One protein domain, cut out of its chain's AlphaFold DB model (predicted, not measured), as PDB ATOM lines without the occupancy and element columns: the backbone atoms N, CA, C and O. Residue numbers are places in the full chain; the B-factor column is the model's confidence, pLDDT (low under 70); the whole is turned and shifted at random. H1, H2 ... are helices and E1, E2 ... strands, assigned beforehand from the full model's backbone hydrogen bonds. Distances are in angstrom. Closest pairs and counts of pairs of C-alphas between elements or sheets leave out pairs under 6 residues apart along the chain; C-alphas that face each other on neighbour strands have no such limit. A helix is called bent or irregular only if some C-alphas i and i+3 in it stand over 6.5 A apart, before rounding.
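Overview. This is residues 3 to 116 of the 118 residues of an uncharacterized protein of Parvimonas sp. KA00067 (UniProt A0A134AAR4). The model has two lobes set as a wide V: a twisted sheet of four strands with H1 along one face, and a helical hairpin of H2 and H3 that leads away from the sheet. H2 begins beside the end of E1 and E4, H3 folds back beside it, and residues 107 to 116 run from the hairpin back towards the first lobe. The printed part has 114 residues with three named helices and four named strands, in the order E1, H1, E2, E3, E4, H2, H3, and its class is mixed. The sheet is mixed, in the order E1, E4, E3, E2. The whole is only just loose, close to compact, with a radius of gyration of the C-alphas of 16.1 A, and spans 49 by 32 by 21 A.

Along the chain. E1 is residues 3 to 6, 10.2 A long, from C-alpha 3 at (46.669, 28.691, -33.351). H1, residues 12 to 25, measures 20.0 A. E2 is residues 29 to 35, 17.1 A; E3 is residues 46 to 51, 16.3 A; E4 is residues 57 to 63, 19.9 A. H2, residues 65 to 83, measures 24.8 A from C-alpha 65 at (40.955, 37.732, -43.915); it has a kink of 48 degrees near residue 77 and is irregular, but only just, with C-alphas 71 and 74 6.8 A apart. H3, residues 91 to 106, measures 22.3 A and ends at (37.834, 30.107, -55.878).

Arrangement. E1 and E4 are parallel at 21 degrees, with N 5 and O 61 2.8 A apart, within hydrogen-bond range. E2, E3 and E4 form a meander, each strand the antiparallel neighbour of the one before, with hairpins E2 and E3, and E3 and E4. N 62 and O 46 are 2.8 A apart, and N 34 and O 47 2.8 A, both within hydrogen-bond range. E1, H1 and E2 make a split strand-helix-strand unit, two strands running the same way with E4 and E3 between them; its crossover is right-handed. H1 is on the sheet at a height of 8.8 A, over E4 and along the strands, at 17 degrees to E4 on the local plane. H2 is on the opposite face, giving three layers, helices on both faces of a sheet; it only just stands up from the sheet, rising 42 degrees. The closest C-alphas of E1 and H2 are those of Val 6 and Pro 65, 6.2 A. H2 and H3, a helical hairpin, touch, closest at the C-alphas of Leu 75 and Met 101, 5.9 A, at a shallow tilt of 3 degrees, opposite ways. H3 is not on the sheet, and H1 and H3 are apart. Every O i to N i+4 pair is within hydrogen-bond range in H1 and H3, and 13 of 15 in H2.

Size, cuts and confidence. The C-alphas of Glu 25 and Lys 89, the two farthest apart, are 50.1 A apart. The printed part has no cut and no long link. The mean pLDDT of the printed part is 96.2, and no printed residue is under 70.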
ATOM      1  N   TYR A   3      46.797  27.239 -33.242       96.69
ATOM      2  CA  TYR A   3      46.669  28.691 -33.351       96.69
ATOM      3  C   TYR A   3      46.477  29.112 -34.809       96.69
ATOM      4  O   TYR A   3      46.901  28.403 -35.725       96.69
ATOM      5  N   THR A   4      45.887  30.289 -35.010       96.94
ATOM      6  CA  THR A   4      45.659  30.878 -36.332       96.94
ATOM      7  C   THR A   4      46.233  32.286 -36.372       96.94
ATOM      8  O   THR A   4      45.958  33.093 -35.489       96.94
ATOM      9  N   ILE A   5      47.009  32.587 -37.410       96.25
ATOM     10  CA  ILE A   5      47.505  33.925 -37.718       96.25
ATOM     11  C   ILE A   5      46.799  34.411 -38.979       96.25
ATOM     12  O   ILE A   5      46.750  33.708 -39.991       96.25
ATOM     13  N   VAL A   6      46.276  35.633 -38.925       97.06
ATOM     14  CA  VAL A   6      45.664  36.292 -40.080       97.06
ATOM     15  C   VAL A   6      46.590  37.406 -40.563       97.06
ATOM     16  O   VAL A   6      46.984  38.280 -39.792       97.06
ATOM     17  N   HIS A   7      46.955  37.367 -41.841       94.56
ATOM     18  CA  HIS A   7      47.767  38.387 -42.502       94.56
ATOM     19  C   HIS A   7      47.008  38.962 -43.690       94.56
ATOM     20  O   HIS A   7      46.294  38.232 -44.366       94.56
ATOM     21  N   ASN A   8      47.193  40.251 -43.979       90.88
ATOM     22  CA  ASN A   8      46.617  40.868 -45.173       90.88
ATOM     23  C   ASN A   8      47.055  40.110 -46.446       90.88
ATOM     24  O   ASN A   8      48.183  39.615 -46.518       90.88
ATOM     25  N   GLU A   9      46.162  40.018 -47.432       82.56
ATOM     26  CA  GLU A   9      46.438  39.410 -48.741       82.56
ATOM     27  C   GLU A   9      47.644  40.057 -49.437       82.56
ATOM     28  O   GLU A   9      48.539  39.361 -49.932       82.56
ATOM     29  N   ASN A  10      47.744  41.387 -49.359       87.94
ATOM     30  CA  ASN A  10      48.870  42.163 -49.843       87.94
ATOM     31  C   ASN A  10      50.072  41.938 -48.926       87.94
ATOM     32  O   ASN A  10      50.183  42.486 -47.830       87.94
ATOM     33  N   GLY A  11      50.989  41.090 -49.389       91.88
ATOM     34  CA  GLY A  11      52.190  40.728 -48.644       91.88
ATOM     35  C   GLY A  11      52.038  39.498 -47.751       91.88
ATOM     36  O   GLY A  11      52.973  39.214 -47.003       91.88
ATOM     37  N   PHE A  12      50.946  38.730 -47.860       97.06
ATOM     38  CA  PHE A  12      50.734  37.484 -47.106       97.06
ATOM     39  C   PHE A  12      51.978  36.579 -47.099       97.06
ATOM     40  O   PHE A  12      52.474  36.198 -46.040       97.06
ATOM     41  N   THR A  13      52.541  36.308 -48.281       97.38
ATOM     42  CA  THR A  13      53.744  35.480 -48.454       97.38
ATOM     43  C   THR A  13      54.939  36.027 -47.671       97.38
ATOM     44  O   THR A  13      55.666  35.273 -47.027       97.38
ATOM     45  N   GLN A  14      55.158  37.345 -47.700       97.50
ATOM     46  CA  GLN A  14      56.267  37.968 -46.973       97.50
ATOM     47  C   GLN A  14      56.039  37.897 -45.462       97.50
ATOM     48  O   GLN A  14      56.967  37.586 -44.718       97.50
ATOM     49  N   SER A  15      54.809  38.153 -45.016       97.38
ATOM     50  CA  SER A  15      54.420  38.060 -43.611       97.38
ATOM     51  C   SER A  15      54.592  36.641 -43.071       97.38
ATOM     52  O   SER A  15      55.153  36.483 -41.992       97.38
ATOM     53  N   PHE A  16      54.241  35.606 -43.847       98.06
ATOM     54  CA  PHE A  16      54.526  34.213 -43.489       98.06
ATOM     55  C   PHE A  16      56.023  33.984 -43.230       98.06
ATOM     56  O   PHE A  16      56.388  33.488 -42.167       98.06
ATOM     57  N   PHE A  17      56.905  34.385 -44.155       97.94
ATOM     58  CA  PHE A  17      58.350  34.193 -43.978       97.94
ATOM     59  C   PHE A  17      58.922  35.003 -42.808       97.94
ATOM     60  O   PHE A  17      59.798  34.503 -42.104       97.94
ATOM     61  N   LYS A  18      58.418  36.219 -42.562       97.50
ATOM     62  CA  LYS A  18      58.800  37.020 -41.388       97.50
ATOM     63  C   LYS A  18      58.394  36.324 -40.087       97.50
ATOM     64  O   LYS A  18      59.227  36.181 -39.195       97.50
ATOM     65  N   SER A  19      57.152  35.848 -40.002       96.62
ATOM     66  CA  SER A  19      56.631  35.114 -38.842       96.62
ATOM     67  C   SER A  19      57.403  33.815 -38.603       96.62
ATOM     68  O   SER A  19      57.813  33.545 -37.476       96.62
ATOM     69  N   LYS A  20      57.668  33.046 -39.669       97.62
ATOM     70  CA  LYS A  20      58.477  31.822 -39.623       97.62
ATOM     71  C   LYS A  20      59.873  32.102 -39.073       97.62
ATOM     72  O   LYS A  20      60.259  31.481 -38.089       97.62
ATOM     73  N   LYS A  21      60.583  33.084 -39.644       98.06
ATOM     74  CA  LYS A  21      61.934  33.466 -39.208       98.06
ATOM     75  C   LYS A  21      61.967  33.867 -37.731       98.06
ATOM     76  O   LYS A  21      62.805  33.373 -36.990       98.06
ATOM     77  N   LEU A  22      61.031  34.710 -37.289       97.69
ATOM     78  CA  LEU A  22      60.966  35.160 -35.895       97.69
ATOM     79  C   LEU A  22      60.721  33.999 -34.917       97.69
ATOM     80  O   LEU A  22      61.246  33.991 -33.805       97.69
ATOM     81  N   LEU A  23      59.896  33.026 -35.305       97.00
ATOM     82  CA  LEU A  23      59.655  31.825 -34.506       97.00
ATOM     83  C   LEU A  23      60.896  30.921 -34.475       97.00
ATOM     84  O   LEU A  23      61.266  30.446 -33.404       97.00
ATOM     85  N   GLU A  24      61.582  30.747 -35.602       97.69
ATOM     86  CA  GLU A  24      62.845  29.999 -35.669       97.69
ATOM     87  C   GLU A  24      63.934  30.637 -34.789       97.69
ATOM     88  O   GLU A  24      64.567  29.941 -33.997       97.69
ATOM     89  N   GLU A  25      64.075  31.967 -34.804       97.94
ATOM     90  CA  GLU A  25      64.985  32.716 -33.917       97.94
ATOM     91  C   GLU A  25      64.640  32.543 -32.428       97.94
ATOM     92  O   GLU A  25      65.515  32.549 -31.563       97.94
ATOM     93  N   LYS A  26      63.358  32.331 -32.107       96.88
ATOM     94  CA  LYS A  26      62.898  32.016 -30.746       96.88
ATOM     95  C   LYS A  26      63.102  30.547 -30.367       96.88
ATOM     96  O   LYS A  26      62.845  30.192 -29.213       96.88
ATOM     97  N   GLY A  27      63.609  29.721 -31.281       97.31
ATOM     98  CA  GLY A  27      63.910  28.301 -31.104       97.31
ATOM     99  C   GLY A  27      62.709  27.376 -31.294       97.31
ATOM    100  O   GLY A  27      62.665  26.318 -30.672       97.31
ATOM    101  N   PHE A  28      61.733  27.787 -32.103       98.12
ATOM    102  CA  PHE A  28      60.708  26.890 -32.629       98.12
ATOM    103  C   PHE A  28      61.180  26.251 -33.938       98.12
ATOM    104  O   PHE A  28      61.866  26.884 -34.733       98.12
ATOM    105  N   GLU A  29      60.761  25.020 -34.202       98.12
ATOM    106  CA  GLU A  29      61.133  24.277 -35.409       98.12
ATOM    107  C   GLU A  29      59.891  23.986 -36.257       98.12
ATOM    108  O   GLU A  29      58.929  23.386 -35.777       98.12
ATOM    109  N   PHE A  30      59.895  24.385 -37.530       97.94
ATOM    110  CA  PHE A  30      58.823  24.055 -38.475       97.94
ATOM    111  C   PHE A  30      59.043  22.652 -39.051       97.94
ATOM    112  O   PHE A  30      59.777  22.479 -40.018       97.94
ATOM    113  N   ILE A  31      58.364  21.655 -38.481       97.88
ATOM    114  CA  ILE A  31      58.435  20.247 -38.907       97.88
ATOM    115  C   ILE A  31      57.773  20.049 -40.273       97.88
ATOM    116  O   ILE A  31      58.203  19.232 -41.086       97.88
ATOM    117  N   ARG A  32      56.663  20.754 -40.511       97.81
ATOM    118  CA  ARG A  32      55.878  20.621 -41.737       97.81
ATOM    119  C   ARG A  32      55.278  21.955 -42.122       97.81
ATOM    120  O   ARG A  32      54.732  22.652 -41.271       97.81
ATOM    121  N   VAL A  33      55.284  22.237 -43.417       98.12
ATOM    122  CA  VAL A  33      54.517  23.312 -44.039       98.12
ATOM    123  C   VAL A  33      53.667  22.682 -45.141       98.12
ATOM    124  O   VAL A  33      54.134  21.837 -45.897       98.12
ATOM    125  N   LYS A  34      52.374  23.006 -45.182       97.62
ATOM    126  CA  LYS A  34      51.451  22.565 -46.229       97.62
ATOM    127  C   LYS A  34      50.736  23.781 -46.788       97.62
ATOM    128  O   LYS A  34      49.890  24.371 -46.120       97.62
ATOM    129  N   ASN A  35      51.065  24.112 -48.027       97.56
ATOM    130  CA  ASN A  35      50.448  25.202 -48.762       97.56
ATOM    131  C   ASN A  35      49.266  24.705 -49.608       97.56
ATOM    132  O   ASN A  35      49.425  23.812 -50.445       97.56
ATOM    133  N   THR A  36      48.088  25.287 -49.383       96.38
ATOM    134  CA  THR A  36      46.842  24.941 -50.092       96.38
ATOM    135  C   THR A  36      46.238  26.106 -50.875       96.38
ATOM    136  O   THR A  36      45.171  25.954 -51.456       96.38
ATOM    137  N   PHE A  37      46.922  27.250 -50.963       95.62
ATOM    138  CA  PHE A  37      46.545  28.327 -51.881       95.62
ATOM    139  C   PHE A  37      46.846  27.912 -53.327       95.62
ATOM    140  O   PHE A  37      47.892  28.235 -53.889       95.62
ATOM    141  N   LYS A  38      45.933  27.133 -53.900       93.56
ATOM    142  CA  LYS A  38      45.949  26.653 -55.280       93.56
ATOM    143  C   LYS A  38      44.531  26.725 -55.833       93.56
ATOM    144  O   LYS A  38      43.570  26.701 -55.063       93.56
ATOM    145  N   GLU A  39      44.421  26.792 -57.151       91.31
ATOM    146  CA  GLU A  39      43.130  26.701 -57.833       91.31
ATOM    147  C   GLU A  39      42.461  25.349 -57.578       91.31
ATOM    148  O   GLU A  39      43.143  24.338 -57.357       91.31
ATOM    149  N   ASN A  40      41.129  25.328 -57.637       90.94
ATOM    150  CA  ASN A  40      40.317  24.122 -57.482       90.94
ATOM    151  C   ASN A  40      40.547  23.391 -56.145       90.94
ATOM    152  O   ASN A  40      40.517  22.159 -56.075       90.94
ATOM    153  N   GLN A  41      40.850  24.129 -55.075       93.75
ATOM    154  CA  GLN A  41      40.974  23.574 -53.727       93.75
ATOM    155  C   GLN A  41      39.805  24.024 -52.860       93.75
ATOM    156  O   GLN A  41      39.551  25.213 -52.725       93.75
ATOM    157  N   VAL A  42      39.172  23.059 -52.188       94.69
ATOM    158  CA  VAL A  42      38.119  23.285 -51.177       94.69
ATOM    159  C   VAL A  42      38.597  24.165 -50.019       94.69
ATOM    160  O   VAL A  42      37.792  24.765 -49.328       94.69
ATOM    161  N   TYR A  43      39.901  24.217 -49.752       94.56
ATOM    162  CA  TYR A  43      40.463  24.973 -48.640       94.56
ATOM    163  C   TYR A  43      41.704  25.726 -49.103       94.56
ATOM    164  O   TYR A  43      42.597  25.115 -49.692       94.56
ATOM    165  N   LYS A  44      41.782  27.024 -48.787       96.12
ATOM    166  CA  LYS A  44      42.945  27.877 -49.071       96.12
ATOM    167  C   LYS A  44      43.537  28.443 -47.772       96.12
ATOM    168  O   LYS A  44      42.926  29.260 -47.088       96.12
ATOM    169  N   GLY A  45      44.737  27.984 -47.428       97.06
ATOM    170  CA  GLY A  45      45.492  28.376 -46.234       97.06
ATOM    171  C   GLY A  45      46.892  27.749 -46.196       97.06
ATOM    172  O   GLY A  45      47.219  26.869 -47.004       97.06
ATOM    173  N   ILE A  46      47.732  28.171 -45.247       98.12
ATOM    174  CA  ILE A  46      48.991  27.475 -44.933       98.12
ATOM    175  C   ILE A  46      48.846  26.786 -43.584       98.12
ATOM    176  O   ILE A  46      48.664  27.454 -42.569       98.12
ATOM    177  N   ASN A  47      48.987  25.465 -43.554       97.69
ATOM    178  CA  ASN A  47      48.980  24.709 -42.307       97.69
ATOM    179  C   ASN A  47      50.408  24.297 -41.974       97.69
ATOM    180  O   ASN A  47      51.107  23.746 -42.827       97.69
ATOM    181  N   THR A  48      50.841  24.541 -40.741       98.44
ATOM    182  CA  THR A  48      52.186  24.174 -40.294       98.44
ATOM    183  C   THR A  48      52.151  23.358 -39.013       98.44
ATOM    184  O   THR A  48      51.274  23.561 -38.176       98.44
ATOM    185  N   LEU A  49      53.100  22.433 -38.867       98.31
ATOM    186  CA  LEU A  49      53.397  21.777 -37.596       98.31
ATOM    187  C   LEU A  49      54.687  22.368 -37.049       98.31
ATOM    188  O   LEU A  49      55.710  22.350 -37.735       98.31
ATOM    189  N   VAL A  50      54.620  22.877 -35.826       98.25
ATOM    190  CA  VAL A  50      55.713  23.584 -35.165       98.25
ATOM    191  C   VAL A  50      56.040  22.880 -33.853       98.25
ATOM    192  O   VAL A  50      55.136  22.553 -33.084       98.25
ATOM    193  N   ARG A  51      57.327  22.630 -33.606       98.44
ATOM    194  CA  ARG A  51      57.853  22.068 -32.359       98.44
ATOM    195  C   ARG A  51      58.430  23.180 -31.491       98.44
ATOM    196  O   ARG A  51      59.167  24.025 -31.993       98.44
ATOM    197  N   ASP A  52      58.100  23.186 -30.205       96.62
ATOM    198  CA  ASP A  52      58.731  24.074 -29.225       96.62
ATOM    199  C   ASP A  52      60.029  23.476 -28.642       96.62
ATOM    200  O   ASP A  52      60.359  22.308 -28.856       96.62
ATOM    201  N   LYS A  53      60.756  24.266 -27.842       95.38
ATOM    202  CA  LYS A  53      62.005  23.835 -27.181       95.38
ATOM    203  C   LYS A  53      61.841  22.661 -26.212       95.38
ATOM    204  O   LYS A  53      62.833  22.042 -25.844       95.38
ATOM    205  N   LYS A  54      60.619  22.382 -25.753       95.81
ATOM    206  CA  LYS A  54      60.297  21.272 -24.849       95.81
ATOM    207  C   LYS A  54      59.882  20.012 -25.621       95.81
ATOM    208  O   LYS A  54      59.577  19.001 -24.999       95.81
ATOM    209  N   GLY A  55      59.867  20.066 -26.955       95.81
ATOM    210  CA  GLY A  55      59.470  18.964 -27.827       95.81
ATOM    211  C   GLY A  55      57.968  18.888 -28.108       95.81
ATOM    212  O   GLY A  55      57.545  17.996 -28.844       95.81
ATOM    213  N   ASN A  56      57.151  19.810 -27.586       97.31
ATOM    214  CA  ASN A  56      55.714  19.807 -27.856       97.31
ATOM    215  C   ASN A  56      55.452  20.228 -29.298       97.31
ATOM    216  O   ASN A  56      56.016  21.213 -29.774       97.31
ATOM    217  N   VAL A  57      54.539  19.526 -29.972       97.88
ATOM    218  CA  VAL A  57      54.122  19.849 -31.340       97.88
ATOM    219  C   VAL A  57      52.740  20.493 -31.327       97.88
ATOM    220  O   VAL A  57      51.798  19.982 -30.718       97.88
ATOM    221  N   PHE A  58      52.601  21.614 -32.028       97.88
ATOM    222  CA  PHE A  58      51.331  22.301 -32.222       97.88
ATOM    223  C   PHE A  58      51.139  22.722 -33.679       97.88
ATOM    224  O   PHE A  58      52.090  22.815 -34.453       97.88
ATOM    225  N   GLU A  59      49.884  22.953 -34.058       98.12
ATOM    226  CA  GLU A  59      49.544  23.453 -35.388       98.12
ATOM    227  C   GLU A  59      49.488  24.984 -35.375       98.12
ATOM    228  O   GLU A  59      48.857  25.584 -34.502       98.12
ATOM    229  N   LEU A  60      50.113  25.610 -36.368       97.94
ATOM    230  CA  LEU A  60      49.998  27.041 -36.626       97.94
ATOM    231  C   LEU A  60      49.488  27.243 -38.055       97.94
ATOM    232  O   LEU A  60      50.147  26.851 -39.022       97.94
ATOM    233  N   GLN A  61      48.286  27.801 -38.176       98.06
ATOM    234  CA  GLN A  61      47.601  28.042 -39.445       98.06
ATOM    235  C   GLN A  61      47.752  29.507 -39.857       98.06
ATOM    236  O   GLN A  61      47.700  30.394 -39.009       98.06
ATOM    237  N   TYR A  62      47.905  29.765 -41.154       98.19
ATOM    238  CA  TYR A  62      47.982  31.112 -41.713       98.19
ATOM    239  C   TYR A  62      46.900  31.316 -42.766       98.19
ATOM    240  O   TYR A  62      46.767  30.508 -43.691       98.19
ATOM    241  N   HIS A  63      46.183  32.429 -42.646       97.94
ATOM    242  CA  HIS A  63      45.062  32.795 -43.507       97.94
ATOM    243  C   HIS A  63      45.103  34.270 -43.921       97.94
ATOM    244  O   HIS A  63      45.603  35.122 -43.187       97.94
ATOM    245  N   THR A  64      44.544  34.576 -45.089       97.69
ATOM    246  CA  THR A  64      44.054  35.928 -45.401       97.69
ATOM    247  C   THR A  64      42.704  36.169 -44.715       97.69
ATOM    248  O   THR A  64      42.015  35.179 -44.435       97.69
ATOM    249  N   PRO A  65      42.275  37.429 -44.479       96.75
ATOM    250  CA  PRO A  65      40.955  37.732 -43.915       96.75
ATOM    251  C   PRO A  65      39.819  37.025 -44.662       96.75
ATOM    252  O   PRO A  65      39.023  36.318 -44.051       96.75
ATOM    253  N   LYS A  66      39.830  37.097 -45.997       95.81
ATOM    254  CA  LYS A  66      38.834  36.437 -46.848       95.81
ATOM    255  C   LYS A  66      38.866  34.913 -46.717       95.81
ATOM    256  O   LYS A  66      37.823  34.271 -46.648       95.81
ATOM    257  N   SER A  67      40.061  34.315 -46.646       96.69
ATOM    258  CA  SER A  67      40.180  32.857 -46.524       96.69
ATOM    259  C   SER A  67      39.689  32.322 -45.177       96.69
ATOM    260  O   SER A  67      39.075  31.258 -45.152       96.69
ATOM    261  N   ILE A  68      39.920  33.042 -44.067       96.81
ATOM    262  CA  ILE A  68      39.413  32.623 -42.753       96.81
ATOM    263  C   ILE A  68      37.903  32.850 -42.655       96.81
ATOM    264  O   ILE A  68      37.202  31.983 -42.146       96.81
ATOM    265  N   GLU A  69      37.389  33.952 -43.204       96.56
ATOM    266  CA  GLU A  69      35.954  34.244 -43.244       96.56
ATOM    267  C   GLU A  69      35.180  33.163 -44.007       96.56
ATOM    268  O   GLU A  69      34.223  32.596 -43.481       96.56
ATOM    269  N   ILE A  70      35.624  32.814 -45.220       95.44
ATOM    270  CA  ILE A  70      34.982  31.761 -46.017       95.44
ATOM    271  C   ILE A  70      35.079  30.416 -45.300       95.44
ATOM    272  O   ILE A  70      34.074  29.706 -45.219       95.44
ATOM    273  N   LYS A  71      36.255  30.092 -44.742       94.25
ATOM    274  CA  LYS A  71      36.496  28.841 -44.017       94.25
ATOM    275  C   LYS A  71      35.565  28.685 -42.819       94.25
ATOM    276  O   LYS A  71      34.946  27.636 -42.712       94.25
ATOM    277  N   GLU A  72      35.476  29.681 -41.940       94.56
ATOM    278  CA  GLU A  72      34.652  29.628 -40.721       94.56
ATOM    279  C   GLU A  72      33.156  29.877 -41.009       94.56
ATOM    280  O   GLU A  72      32.294  29.542 -40.200       94.56
ATOM    281  N   GLY A  73      32.833  30.449 -42.172       95.50
ATOM    282  CA  GLY A  73      31.476  30.775 -42.595       95.50
ATOM    283  C   GLY A  73      30.838  29.710 -43.490       95.50
ATOM    284  O   GLY A  73      30.447  28.627 -43.047       95.50
ATOM    285  N   ALA A  74      30.641  30.061 -44.763       94.56
ATOM    286  CA  ALA A  74      29.882  29.249 -45.714       94.56
ATOM    287  C   ALA A  74      30.524  27.876 -45.964       94.56
ATOM    288  O   ALA A  74      29.814  26.870 -46.015       94.56
ATOM    289  N   LEU A  75      31.858  27.821 -46.043       95.75
ATOM    290  CA  LEU A  75      32.582  26.578 -46.285       95.75
ATOM    291  C   LEU A  75      32.370  25.578 -45.144       95.75
ATOM    292  O   LEU A  75      32.072  24.414 -45.406       95.75
ATOM    293  N   HIS A  76      32.457  26.024 -43.884       94.88
ATOM    294  CA  HIS A  76      32.269  25.147 -42.725       94.88
ATOM    295  C   HIS A  76      30.894  24.472 -42.734       94.88
ATOM    296  O   HIS A  76      30.786  23.270 -42.498       94.88
ATOM    297  N   LYS A  77      29.839  25.220 -43.079       96.50
ATOM    298  CA  LYS A  77      28.469  24.688 -43.144       96.50
ATOM    299  C   LYS A  77      28.322  23.589 -44.196       96.50
ATOM    300  O   LYS A  77      27.627  22.605 -43.947       96.50
ATOM    301  N   LEU A  78      28.939  23.752 -45.367       97.00
ATOM    302  CA  LEU A  78      28.908  22.734 -46.422       97.00
ATOM    303  C   LEU A  78      29.751  21.515 -46.051       97.00
ATOM    304  O   LEU A  78      29.305  20.384 -46.239       97.00
ATOM    305  N   TYR A  79      30.919  21.743 -45.454       96.44
ATOM    306  CA  TYR A  79      31.784  20.677 -44.971       96.44
ATOM    307  C   TYR A  79      31.094  19.809 -43.911       96.44
ATOM    308  O   TYR A  79      31.122  18.587 -44.023       96.44
ATOM    309  N   GLU A  80      30.420  20.403 -42.921       97.25
ATOM    310  CA  GLU A  80      29.713  19.634 -41.886       97.25
ATOM    311  C   GLU A  80      28.589  18.772 -42.475       97.25
ATOM    312  O   GLU A  80      28.408  17.632 -42.047       97.25
ATOM    313  N   LYS A  81      27.884  19.261 -43.507       96.62
ATOM    314  CA  LYS A  81      26.910  18.449 -44.255       96.62
ATOM    315  C   LYS A  81      27.595  17.302 -44.990       96.62
ATOM    316  O   LYS A  81      27.150  16.164 -44.892       96.62
ATOM    317  N   GLN A  82      28.681  17.592 -45.708       97.00
ATOM    318  CA  GLN A  82      29.405  16.595 -46.492       97.00
ATOM    319  C   GLN A  82      30.030  15.506 -45.612       97.00
ATOM    320  O   GLN A  82      30.016  14.338 -45.992       97.00
ATOM    321  N   ARG A  83      30.551  15.856 -44.428       96.19
ATOM    322  CA  ARG A  83      31.228  14.925 -43.509       96.19
ATOM    323  C   ARG A  83      30.323  13.785 -43.032       96.19
ATOM    324  O   ARG A  83      30.827  12.732 -42.658       96.19
ATOM    325  N   LEU A  84      29.007  13.994 -43.023       96.31
ATOM    326  CA  LEU A  84      28.022  12.986 -42.621       96.31
ATOM    327  C   LEU A  84      27.645  12.022 -43.756       96.31
ATOM    328  O   LEU A  84      27.003  11.007 -43.498       96.31
ATOM    329  N   LEU A  85      28.029  12.331 -44.996       96.00
ATOM    330  CA  LEU A  85      27.713  11.520 -46.167       96.00
ATOM    331  C   LEU A  85      28.707  10.377 -46.341       96.00
ATOM    332  O   LEU A  85      29.897  10.501 -46.044       96.00
ATOM    333  N   ASN A  86      28.236   9.275 -46.918       96.19
ATOM    334  CA  ASN A  86      29.109   8.214 -47.381       96.19
ATOM    335  C   ASN A  86      29.599   8.539 -48.809       96.19
ATOM    336  O   ASN A  86      28.779   8.580 -49.726       96.19
ATOM    337  N   PRO A  87      30.915   8.688 -49.057       92.19
ATOM    338  CA  PRO A  87      31.427   9.083 -50.375       92.19
ATOM    339  C   PRO A  87      31.097   8.110 -51.519       92.19
ATOM    340  O   PRO A  87      31.170   8.487 -52.687       92.19
ATOM    341  N   VAL A  88      30.764   6.854 -51.197       94.56
ATOM    342  CA  VAL A  88      30.424   5.813 -52.176       94.56
ATOM    343  C   VAL A  88      28.914   5.727 -52.385       94.56
ATOM    344  O   VAL A  88      28.470   5.709 -53.530       94.56
ATOM    345  N   LYS A  89      28.121   5.690 -51.303       96.19
ATOM    346  CA  LYS A  89      26.655   5.566 -51.394       96.19
ATOM    347  C   LYS A  89      25.985   6.874 -51.817       96.19
ATOM    348  O   LYS A  89      25.098   6.851 -52.658       96.19
ATOM    349  N   ASP A  90      26.466   8.001 -51.301       96.38
ATOM    350  CA  ASP A  90      25.911   9.340 -51.535       96.38
ATOM    351  C   ASP A  90      26.757  10.129 -52.547       96.38
ATOM    352  O   ASP A  90      26.867  11.354 -52.474       96.38
ATOM    353  N   LYS A  91      27.408   9.422 -53.481       96.56
ATOM    354  CA  LYS A  91      28.449   9.956 -54.372       96.56
ATOM    355  C   LYS A  91      28.040  11.243 -55.094       96.56
ATOM    356  O   LYS A  91      28.847  12.165 -55.194       96.56
ATOM    357  N   GLU A  92      26.810  11.315 -55.600       96.88
ATOM    358  CA  GLU A  92      26.319  12.492 -56.327       96.88
ATOM    359  C   GLU A  92      26.215  13.723 -55.426       96.88
ATOM    360  O   GLU A  92      26.727  14.790 -55.771       96.88
ATOM    361  N   LEU A  93      25.619  13.570 -54.240       96.50
ATOM    362  CA  LEU A  93      25.498  14.656 -53.272       96.50
ATOM    363  C   LEU A  93      26.868  15.053 -52.712       96.50
ATOM    364  O   LEU A  93      27.157  16.241 -52.585       96.50
ATOM    365  N   TYR A  94      27.733  14.073 -52.439       97.19
ATOM    366  CA  TYR A  94      29.106  14.314 -52.005       97.19
ATOM    367  C   TYR A  94      29.860  15.169 -53.027       97.19
ATOM    368  O   TYR A  94      30.464  16.175 -52.653       97.19
ATOM    369  N   LYS A  95      29.782  14.806 -54.316       96.69
ATOM    370  CA  LYS A  95      30.401  15.562 -55.409       96.69
ATOM    371  C   LYS A  95      29.818  16.970 -55.515       96.69
ATOM    372  O   LYS A  95      30.583  17.924 -55.561       96.69
ATOM    373  N   LYS A  96      28.490  17.112 -55.473       97.50
ATOM    374  CA  LYS A  96      27.823  18.422 -55.532       97.50
ATOM    375  C   LYS A  96      28.314  19.368 -54.433       97.50
ATOM    376  O   LYS A  96      28.614  20.521 -54.720       97.50
ATOM    377  N   LEU A  97      28.432  18.880 -53.195       97.38
ATOM    378  CA  LEU A  97      28.953  19.682 -52.084       97.38
ATOM    379  C   LEU A  97      30.435  20.027 -52.273       97.38
ATOM    380  O   LEU A  97      30.832  21.143 -51.957       97.38
ATOM    381  N   THR A  98      31.251  19.114 -52.815       96.69
ATOM    382  CA  THR A  98      32.647  19.422 -53.171       96.69
ATOM    383  C   THR A  98      32.716  20.551 -54.192       96.69
ATOM    384  O   THR A  98      33.448  21.510 -53.971       96.69
ATOM    385  N   ASP A  99      31.947  20.459 -55.277       96.94
ATOM    386  CA  ASP A  99      31.964  21.443 -56.363       96.94
ATOM    387  C   ASP A  99      31.511  22.829 -55.860       96.94
ATOM    388  O   ASP A  99      32.113  23.849 -56.198       96.94
ATOM    389  N   GLU A 100      30.509  22.877 -54.976       97.19
ATOM    390  CA  GLU A 100      30.054  24.115 -54.328       97.19
ATOM    391  C   GLU A 100      31.137  24.712 -53.414       97.19
ATOM    392  O   GLU A 100      31.419  25.909 -53.470       97.19
ATOM    393  N   MET A 101      31.808  23.880 -52.614       97.50
ATOM    394  CA  MET A 101      32.902  24.321 -51.746       97.50
ATOM    395  C   MET A 101      34.130  24.815 -52.521       97.50
ATOM    396  O   MET A 101      34.772  25.780 -52.099       97.50
ATOM    397  N   VAL A 102      34.465  24.167 -53.642       96.56
ATOM    398  CA  VAL A 102      35.516  24.633 -54.559       96.56
ATOM    399  C   VAL A 102      35.128  25.992 -55.134       96.56
ATOM    400  O   VAL A 102      35.892  26.938 -54.982       96.56
ATOM    401  N   SER A 103      33.907  26.124 -55.657       95.88
ATOM    402  CA  SER A 103      33.402  27.387 -56.215       95.88
ATOM    403  C   SER A 103      33.453  28.532 -55.196       95.88
ATOM    404  O   SER A 103      33.842  29.650 -55.529       95.88
ATOM    405  N   LEU A 104      33.113  28.258 -53.929       95.31
ATOM    406  CA  LEU A 104      33.240  29.246 -52.857       95.31
ATOM    407  C   LEU A 104      34.698  29.645 -52.604       95.31
ATOM    408  O   LEU A 104      35.000  30.816 -52.374       95.31
ATOM    409  N   SER A 105      35.598  28.669 -52.620       95.19
ATOM    410  CA  SER A 105      37.016  28.879 -52.335       95.19
ATOM    411  C   SER A 105      37.752  29.564 -53.479       95.19
ATOM    412  O   SER A 105      38.725  30.274 -53.235       95.19
ATOM    413  N   ASP A 106      37.281  29.417 -54.712       94.06
ATOM    414  CA  ASP A 106      37.834  30.107 -55.878       94.06
ATOM    415  C   ASP A 106      37.591  31.623 -55.832       94.06
ATOM    416  O   ASP A 106      38.343  32.380 -56.436       94.06
ATOM    417  N   MET A 107      36.655  32.096 -54.999       92.25
ATOM    418  CA  MET A 107      36.525  33.524 -54.686       92.25
ATOM    419  C   MET A 107      37.703  34.074 -53.866       92.25
ATOM    420  O   MET A 107      37.843  35.290 -53.740       92.25
ATOM    421  N   ILE A 108      38.514  33.220 -53.234       94.94
ATOM    422  CA  ILE A 108      39.683  33.637 -52.452       94.94
ATOM    423  C   ILE A 108      40.855  33.861 -53.404       94.94
ATOM    424  O   ILE A 108      41.332  32.915 -54.044       94.94
ATOM    425  N   ASP A 109      41.369  35.089 -53.399       94.38
ATOM    426  CA  ASP A 109      42.552  35.466 -54.159       94.38
ATOM    427  C   ASP A 109      43.775  34.658 -53.720       94.38
ATOM    428  O   ASP A 109      44.043  34.467 -52.527       94.38
ATOM    429  N   ILE A 110      44.541  34.190 -54.702       95.38
ATOM    430  CA  ILE A 110      45.816  33.520 -54.463       95.38
ATOM    431  C   ILE A 110      46.872  34.598 -54.177       95.38
ATOM    432  O   ILE A 110      47.157  35.416 -55.055       95.38
ATOM    433  N   PRO A 111      47.490  34.627 -52.977       96.06
ATOM    434  CA  PRO A 111      48.446  35.675 -52.661       96.06
ATOM    435  C   PRO A 111      49.672  35.639 -53.577       96.06
ATOM    436  O   PRO A 111      50.171  34.581 -53.959       96.06
ATOM    437  N   LYS A 112      50.226  36.811 -53.891       95.31
ATOM    438  CA  LYS A 112      51.411  36.898 -54.751       95.31
ATOM    439  C   LYS A 112      52.610  36.178 -54.122       95.31
ATOM    440  O   LYS A 112      52.964  36.420 -52.963       95.31
ATOM    441  N   GLY A 113      53.286  35.342 -54.907       95.75
ATOM    442  CA  GLY A 113      54.497  34.637 -54.488       95.75
ATOM    443  C   GLY A 113      54.240  33.416 -53.599       95.75
ATOM    444  O   GLY A 113      55.178  32.921 -52.968       95.75
ATOM    445  N   ILE A 114      52.987  32.969 -53.478       96.00
ATOM    446  CA  ILE A 114      52.605  31.892 -52.564       96.00
ATOM    447  C   ILE A 114      53.309  30.571 -52.882       96.00
ATOM    448  O   ILE A 114      53.582  29.790 -51.976       96.00
ATOM    449  N   GLU A 115      53.683  30.342 -54.142       95.00
ATOM    450  CA  GLU A 115      54.422  29.173 -54.629       95.00
ATOM    451  C   GLU A 115      55.813  29.015 -53.996       95.00
ATOM    452  O   GLU A 115      56.405  27.934 -54.029       95.00
ATOM    453  N   ARG A 116      56.333  30.083 -53.377       96.62
ATOM    454  CA  ARG A 116      57.586  30.062 -52.615       96.62
ATOM    455  C   ARG A 116      57.454  29.315 -51.288       96.62
ATOM    456  O   ARG A 116      58.470  28.890 -50.744       96.62
TER     457      ARG A 116